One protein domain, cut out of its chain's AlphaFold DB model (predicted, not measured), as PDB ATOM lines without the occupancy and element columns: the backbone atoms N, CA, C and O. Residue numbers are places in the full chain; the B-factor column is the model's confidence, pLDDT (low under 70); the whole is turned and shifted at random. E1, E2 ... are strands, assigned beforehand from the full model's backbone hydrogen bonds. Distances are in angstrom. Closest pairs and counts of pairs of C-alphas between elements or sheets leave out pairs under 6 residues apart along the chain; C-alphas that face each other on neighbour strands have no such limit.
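This is residues 11 to 17 and 41 to 93 of the 109 residues of the protein "Aldose 1-epimerase" of Lactobacillus farraginis DSM 18382 = JCM 14108 (UniProt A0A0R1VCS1). With little regular structure, this is a small sheet of three strands in the middle of a rod, with a long loop, residues 48 to 72, making one end and the tail, residues 78 to 93, the other. The printed part has 60 residues, 14 of them in named strands, E1, E2, E3 along the chain, with no named helix; the class is all strand. The sheet's order is E1, E2, E3, antiparallel. The whole is only just extended, close to loose, with a radius of gyration of the C-alphas of 16.0 A and spans of 43 by 21 by 20 A.

E2, residues 43 to 47, is 13.2 A long from C-alpha 43 at (212.639, 148.740, 205.448). E3, residues 73 to 77, measures 12.3 A, ending at C-alpha 77 at (215.246, 152.736, 204.448). E1 is residues 11 to 14, 10.0 A.

E2 and E3 form a hairpin, antiparallel at 160 degrees, with N 45 and O 75 3.0 A apart. E1 and E2 are antiparallel at 154 degrees, with N 13 and O 44 2.8 A apart. Both pairs of atoms are within hydrogen-bond range.

Residues 18 to 40 are not printed; C-alphas 17 and 41 are 7.2 A apart across the cut. The link from E2 to E3 is long. No printed residue is under 70 in pLDDT.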
ATOM      1  N   ASP A  11     216.420 143.640 196.293       94.31
ATOM      2  CA  ASP A  11     215.036 143.639 196.752       94.31
ATOM      3  C   ASP A  11     214.866 144.487 198.007       94.31
ATOM      4  O   ASP A  11     215.774 144.643 198.829       94.31
ATOM      5  N   VAL A  12     213.646 144.990 198.174       93.81
ATOM      6  CA  VAL A  12     213.215 145.710 199.369       93.81
ATOM      7  C   VAL A  12     212.518 144.745 200.320       93.81
ATOM      8  O   VAL A  12     211.509 144.130 199.974       93.81
ATOM      9  N   PHE A  13     213.000 144.685 201.555       94.38
ATOM     10  CA  PHE A  13     212.386 143.932 202.641       94.38
ATOM     11  C   PHE A  13     211.740 144.884 203.641       94.38
ATOM     12  O   PHE A  13     212.352 145.862 204.069       94.38
ATOM     13  N   ALA A  14     210.509 144.577 204.050       94.06
ATOM     14  CA  ALA A  14     209.943 145.163 205.257       94.06
ATOM     15  C   ALA A  14     210.650 144.549 206.471       94.06
ATOM     16  O   ALA A  14     210.727 143.325 206.591       94.06
ATOM     17  N   VAL A  15     211.154 145.397 207.365       95.56
ATOM     18  CA  VAL A  15     211.836 144.975 208.595       95.56
ATOM     19  C   VAL A  15     211.163 145.621 209.795       95.56
ATOM     20  O   VAL A  15     210.639 146.730 209.706       95.56
ATOM     21  N   ASN A  16     211.179 144.919 210.922       94.94
ATOM     22  CA  ASN A  16     210.680 145.438 212.186       94.94
ATOM     23  C   ASN A  16     211.858 145.468 213.163       94.94
ATOM     24  O   ASN A  16     212.367 144.391 213.477       94.94
ATOM     25  N   PRO A  17     212.304 146.655 213.607       95.75
ATOM     26  CA  PRO A  17     213.334 146.752 214.630       95.75
ATOM     27  C   PRO A  17     212.892 146.029 215.905       95.75
ATOM     28  O   PRO A  17     211.740 146.166 216.327       95.75
ATOM     29  N   ARG A  41     214.480 152.275 211.267       95.19
ATOM     30  CA  ARG A  41     213.825 152.236 209.956       95.19
ATOM     31  C   ARG A  41     213.035 150.935 209.762       95.19
ATOM     32  O   ARG A  41     213.389 149.900 210.310       95.19
ATOM     33  N   ASN A  42     211.974 151.001 208.959       93.50
ATOM     34  CA  ASN A  42     211.015 149.909 208.736       93.50
ATOM     35  C   ASN A  42     211.191 149.177 207.391       93.50
ATOM     36  O   ASN A  42     210.365 148.342 207.024       93.50
ATOM     37  N   GLY A  43     212.244 149.487 206.636       94.94
ATOM     38  CA  GLY A  43     212.639 148.740 205.448       94.94
ATOM     39  C   GLY A  43     214.142 148.598 205.314       94.94
ATOM     40  O   GLY A  43     214.910 149.305 205.968       94.94
ATOM     41  N   MET A  44     214.556 147.701 204.430       97.19
ATOM     42  CA  MET A  44     215.951 147.499 204.064       97.19
ATOM     43  C   MET A  44     216.045 147.033 202.611       97.19
ATOM     44  O   MET A  44     215.355 146.086 202.236       97.19
ATOM     45  N   ILE A  45     216.902 147.669 201.811       97.12
ATOM     46  CA  ILE A  45     217.347 147.077 200.542       97.12
ATOM     47  C   ILE A  45     218.438 146.062 200.870       97.12
ATOM     48  O   ILE A  45     219.360 146.373 201.629       97.12
ATOM     49  N   LEU A  46     218.329 144.863 200.306       97.38
ATOM     50  CA  LEU A  46     219.397 143.872 200.313       97.38
ATOM     51  C   LEU A  46     219.867 143.664 198.875       97.38
ATOM     52  O   LEU A  46     219.106 143.184 198.037       97.38
ATOM     53  N   PHE A  47     221.124 144.007 198.611       96.62
ATOM     54  CA  PHE A  47     221.735 143.866 197.294       96.62
ATOM     55  C   PHE A  47     222.998 143.015 197.376       96.62
ATOM     56  O   PHE A  47     223.914 143.318 198.136       96.62
ATOM     57  N   THR A  48     223.071 141.953 196.574       96.19
ATOM     58  CA  THR A  48     224.181 140.983 196.597       96.19
ATOM     59  C   THR A  48     225.160 141.151 195.434       96.19
ATOM     60  O   THR A  48     225.652 140.159 194.905       96.19
ATOM     61  N   ALA A  49     225.421 142.388 194.990       95.12
ATOM     62  CA  ALA A  49     226.452 142.701 193.986       95.12
ATOM     63  C   ALA A  49     226.373 141.849 192.699       95.12
ATOM     64  O   ALA A  49     227.385 141.469 192.116       95.12
ATOM     65  N   ASN A  50     225.161 141.512 192.248       93.88
ATOM     66  CA  ASN A  50     224.958 140.459 191.240       93.88
ATOM     67  C   ASN A  50     225.548 140.806 189.864       93.88
ATOM     68  O   ASN A  50     225.928 139.925 189.098       93.88
ATOM     69  N   SER A  51     225.599 142.098 189.539       91.31
ATOM     70  CA  SER A  51     226.028 142.625 188.242       91.31
ATOM     71  C   SER A  51     227.498 143.041 188.198       91.31
ATOM     72  O   SER A  51     227.945 143.575 187.180       91.31
ATOM     73  N   PHE A  52     228.252 142.832 189.280       93.62
ATOM     74  CA  PHE A  52     229.642 143.263 189.343       93.62
ATOM     75  C   PHE A  52     230.477 142.347 188.452       93.62
ATOM     76  O   PHE A  52     230.491 141.131 188.609       93.62
ATOM     77  N   THR A  53     231.131 142.929 187.453       92.75
ATOM     78  CA  THR A  53     232.008 142.220 186.521       92.75
ATOM     79  C   THR A  53     233.146 143.140 186.113       92.75
ATOM     80  O   THR A  53     233.020 144.365 186.193       92.75
ATOM     81  N   LYS A  54     234.211 142.557 185.552       91.56
ATOM     82  CA  LYS A  54     235.324 143.309 184.962       91.56
ATOM     83  C   LYS A  54     234.887 144.419 183.998       91.56
ATOM     84  O   LYS A  54     235.535 145.460 183.930       91.56
ATOM     85  N   ASP A  55     233.816 144.198 183.246       92.88
ATOM     86  CA  ASP A  55     233.381 145.121 182.195       92.88
ATOM     87  C   ASP A  55     232.395 146.187 182.701       92.88
ATOM     88  O   ASP A  55     232.180 147.195 182.026       92.88
ATOM     89  N   HIS A  56     231.792 145.990 183.879       87.94
ATOM     90  CA  HIS A  56     230.709 146.844 184.382       87.94
ATOM     91  C   HIS A  56     231.020 147.550 185.702       87.94
ATOM     92  O   HIS A  56     230.488 148.635 185.937       87.94
ATOM     93  N   MET A  57     231.862 146.973 186.561       89.94
ATOM     94  CA  MET A  57     232.147 147.523 187.885       89.94
ATOM     95  C   MET A  57     233.517 147.038 188.381       89.94
ATOM     96  O   MET A  57     233.645 145.901 188.812       89.94
ATOM     97  N   ASN A  58     234.539 147.899 188.339       89.94
ATOM     98  CA  ASN A  58     235.872 147.617 188.895       89.94
ATOM     99  C   ASN A  58     236.182 148.528 190.087       89.94
ATOM    100  O   ASN A  58     235.725 149.672 190.161       89.94
ATOM    101  N   PHE A  59     237.031 148.049 190.994       90.50
ATOM    102  CA  PHE A  59     237.456 148.777 192.185       90.50
ATOM    103  C   PHE A  59     238.699 149.623 191.904       90.50
ATOM    104  O   PHE A  59     239.835 149.185 192.071       90.50
ATOM    105  N   VAL A  60     238.480 150.888 191.539       87.69
ATOM    106  CA  VAL A  60     239.550 151.831 191.157       87.69
ATOM    107  C   VAL A  60     240.635 151.990 192.231       87.69
ATOM    108  O   VAL A  60     241.808 152.133 191.910       87.69
ATOM    109  N   ARG A  61     240.267 151.979 193.520       86.88
ATOM    110  CA  ARG A  61     241.222 152.236 194.618       86.88
ATOM    111  C   ARG A  61     242.176 151.079 194.896       86.88
ATOM    112  O   ARG A  61     243.244 151.313 195.452       86.88
ATOM    113  N   THR A  62     241.774 149.859 194.568       88.50
ATOM    114  CA  THR A  62     242.532 148.637 194.856       88.50
ATOM    115  C   THR A  62     243.070 147.977 193.592       88.50
ATOM    116  O   THR A  62     243.644 146.900 193.691       88.50
ATOM    117  N   ASP A  63     242.867 148.601 192.423       90.69
ATOM    118  CA  ASP A  63     243.061 147.976 191.106       90.69
ATOM    119  C   ASP A  63     242.358 146.604 191.014       90.69
ATOM    120  O   ASP A  63     242.841 145.639 190.421       90.69
ATOM    121  N   GLY A  64     241.214 146.501 191.699       91.25
ATOM    122  CA  GLY A  64     240.454 145.268 191.846       91.25
ATOM    123  C   GLY A  64     239.465 145.076 190.704       91.25
ATOM    124  O   GLY A  64     238.848 146.029 190.225       91.25
ATOM    125  N   ILE A  65     239.276 143.822 190.302       93.69
ATOM    126  CA  ILE A  65     238.267 143.418 189.321       93.69
ATOM    127  C   ILE A  65     236.981 143.065 190.064       93.69
ATOM    128  O   ILE A  65     237.064 142.381 191.081       93.69
ATOM    129  N   GLY A  66     235.828 143.504 189.555       92.94
ATOM    130  CA  GLY A  66     234.542 143.107 190.121       92.94
ATOM    131  C   GLY A  66     234.125 141.693 189.732       92.94
ATOM    132  O   GLY A  66     234.324 141.258 188.588       92.94
ATOM    133  N   TYR A  67     233.496 141.004 190.676       93.75
ATOM    134  CA  TYR A  67     232.925 139.671 190.519       93.75
ATOM    135  C   TYR A  67     231.504 139.613 191.094       93.75
ATOM    136  O   TYR A  67     231.235 140.212 192.138       93.75
ATOM    137  N   PRO A  68     230.586 138.844 190.477       94.44
ATOM    138  CA  PRO A  68     229.243 138.702 191.017       94.44
ATOM    139  C   PRO A  68     229.281 138.147 192.441       94.44
ATOM    140  O   PRO A  68     230.018 137.198 192.716       94.44
ATOM    141  N   HIS A  69     228.444 138.700 193.320       93.94
ATOM    142  CA  HIS A  69     228.278 138.235 194.706       93.94
ATOM    143  C   HIS A  69     229.490 138.426 195.624       93.94
ATOM    144  O   HIS A  69     229.556 137.823 196.692       93.94
ATOM    145  N   GLU A  70     230.432 139.293 195.255       93.25
ATOM    146  CA  GLU A  70     231.602 139.595 196.089       93.25
ATOM    147  C   GLU A  70     231.300 140.480 197.307       93.25
ATOM    148  O   GLU A  70     232.153 140.673 198.171       93.25
ATOM    149  N   GLY A  71     230.085 141.023 197.388       93.38
ATOM    150  CA  GLY A  71     229.664 141.892 198.473       93.38
ATOM    151  C   GLY A  71     228.158 141.876 198.693       93.38
ATOM    152  O   GLY A  71     227.377 141.461 197.834       93.38
ATOM    153  N   VAL A  72     227.765 142.359 199.870       96.94
ATOM    154  CA  VAL A  72     226.368 142.526 200.270       96.94
ATOM    155  C   VAL A  72     226.183 143.950 200.782       96.94
ATOM    156  O   VAL A  72     226.828 144.350 201.751       96.94
ATOM    157  N   ALA A  73     225.301 144.714 200.143       97.38
ATOM    158  CA  ALA A  73     224.809 145.978 200.668       97.38
ATOM    159  C   ALA A  73     223.506 145.730 201.436       97.38
ATOM    160  O   ALA A  73     222.594 145.063 200.948       97.38
ATOM    161  N   MET A  74     223.445 146.264 202.653       98.12
ATOM    162  CA  MET A  74     222.259 146.281 203.501       98.12
ATOM    163  C   MET A  74     221.935 147.742 203.788       98.12
ATOM    164  O   MET A  74     222.680 148.408 204.507       98.12
ATOM    165  N   GLU A  75     220.861 148.254 203.194       97.69
ATOM    166  CA  GLU A  75     220.556 149.687 203.178       97.69
ATOM    167  C   GLU A  75     219.226 149.953 203.894       97.69
ATOM    168  O   GLU A  75     218.157 149.910 203.275       97.69
ATOM    169  N   PRO A  76     219.250 150.217 205.213       97.62
ATOM    170  CA  PRO A  76     218.049 150.565 205.957       97.62
ATOM    171  C   PRO A  76     217.357 151.787 205.347       97.62
ATOM    172  O   PRO A  76     217.978 152.834 205.150       97.62
ATOM    173  N   MET A  77     216.052 151.704 205.105       95.00
ATOM    174  CA  MET A  77     215.246 152.736 204.448       95.00
ATOM    175  C   MET A  77     213.879 152.912 205.117       95.00
ATOM    176  O   MET A  77     213.391 152.027 205.811       95.00
ATOM    177  N   ILE A  78     213.246 154.064 204.906       92.75
ATOM    178  CA  ILE A  78     211.860 154.286 205.333       92.75
ATOM    179  C   ILE A  78     210.940 153.725 204.245       92.75
ATOM    180  O   ILE A  78     211.112 154.061 203.077       92.75
ATOM    181  N   LEU A  79     209.967 152.893 204.608       90.06
ATOM    182  CA  LEU A  79     208.917 152.420 203.705       90.06
ATOM    183  C   LEU A  79     207.611 153.189 203.914       90.06
ATOM    184  O   LEU A  79     207.294 153.553 205.051       90.06
ATOM    185  N   PRO A  80     206.806 153.361 202.846       84.56
ATOM    186  CA  PRO A  80     205.397 153.705 202.975       84.56
ATOM    187  C   PRO A  80     204.673 152.720 203.895       84.56
ATOM    188  O   PRO A  80     205.049 151.548 203.999       84.56
ATOM    189  N   LYS A  81     203.584 153.164 204.525       79.81
ATOM    190  CA  LYS A  81     202.750 152.242 205.306       79.81
ATOM    191  C   LYS A  81     202.198 151.132 204.400       79.81
ATOM    192  O   LYS A  81     201.750 151.439 203.290       79.81
ATOM    193  N   PRO A  82     202.161 149.869 204.868       74.94
ATOM    194  CA  PRO A  82     201.547 148.778 204.119       74.94
ATOM    195  C   PRO A  82     200.130 149.135 203.655       74.94
ATOM    196  O   PRO A  82     199.346 149.711 204.411       74.94
ATOM    197  N   GLY A  83     199.809 148.823 202.398       77.94
ATOM    198  CA  GLY A  83     198.512 149.146 201.791       77.94
ATOM    199  C   GLY A  83     198.331 150.615 201.385       77.94
ATOM    200  O   GLY A  83     197.243 150.988 200.949       77.94
ATOM    201  N   ARG A  84     199.369 151.453 201.502       80.50
ATOM    202  CA  ARG A  84     199.374 152.844 201.025       80.50
ATOM    203  C   ARG A  84     200.470 153.076 199.992       80.50
ATOM    204  O   ARG A  84     201.351 153.919 200.161       80.50
ATOM    205  N   GLU A  85     200.422 152.298 198.916       72.56
ATOM    206  CA  GLU A  85     201.312 152.489 197.772       72.56
ATOM    207  C   GLU A  85     201.221 153.952 197.301       72.56
ATOM    208  O   GLU A  85     200.135 154.444 196.998       72.56
ATOM    209  N   LYS A  86     202.368 154.648 197.253       79.81
ATOM    210  CA  LYS A  86     202.530 156.084 196.918       79.81
ATOM    211  C   LYS A  86     202.207 157.106 198.024       79.81
ATOM    212  O   LYS A  86     202.230 158.303 197.743       79.81
ATOM    213  N   ASP A  87     201.969 156.685 199.268       83.31
ATOM    214  CA  ASP A  87     201.937 157.597 200.425       83.31
ATOM    215  C   ASP A  87     203.352 157.785 201.001       83.31
ATOM    216  O   ASP A  87     203.870 156.942 201.734       83.31
ATOM    217  N   PHE A  88     203.987 158.903 200.654       83.38
ATOM    218  CA  PHE A  88     205.335 159.257 201.110       83.38
ATOM    219  C   PHE A  88     205.329 160.160 202.351       83.38
ATOM    220  O   PHE A  88     206.329 160.823 202.642       83.38
ATOM    221  N   SER A  89     204.222 160.216 203.101       85.75
ATOM    222  CA  SER A  89     204.127 161.085 204.280       85.75
ATOM    223  C   SER A  89     205.221 160.803 205.313       85.75
ATOM    224  O   SER A  89     205.721 161.732 205.936       85.75
ATOM    225  N   GLU A  90     205.631 159.537 205.452       84.88
ATOM    226  CA  GLU A  90     206.708 159.094 206.356       84.88
ATOM    227  C   GLU A  90     208.094 159.646 205.968       84.88
ATOM    228  O   GLU A  90     208.995 159.711 206.798       84.88
ATOM    229  N   MET A  91     208.271 160.081 204.716       88.44
ATOM    230  CA  MET A  91     209.516 160.673 204.205       88.44
ATOM    231  C   MET A  91     209.468 162.208 204.174       88.44
ATOM    232  O   MET A  91     210.429 162.859 203.765       88.44
ATOM    233  N   THR A  92     208.343 162.810 204.573       90.19
ATOM    234  CA  THR A  92     208.167 164.263 204.540       90.19
ATOM    235  C   THR A  92     208.792 164.910 205.772       90.19
ATOM    236  O   THR A  92     208.344 164.695 206.896       90.19
ATOM    237  N   ILE A  93     209.776 165.784 205.558       92.12
ATOM    238  CA  ILE A  93     210.332 166.643 206.609       92.12
ATOM    239  C   ILE A  93     209.548 167.957 206.616       92.12
ATOM    240  O   ILE A  93     209.518 168.677 205.617       92.12
TER     241      ILE A  93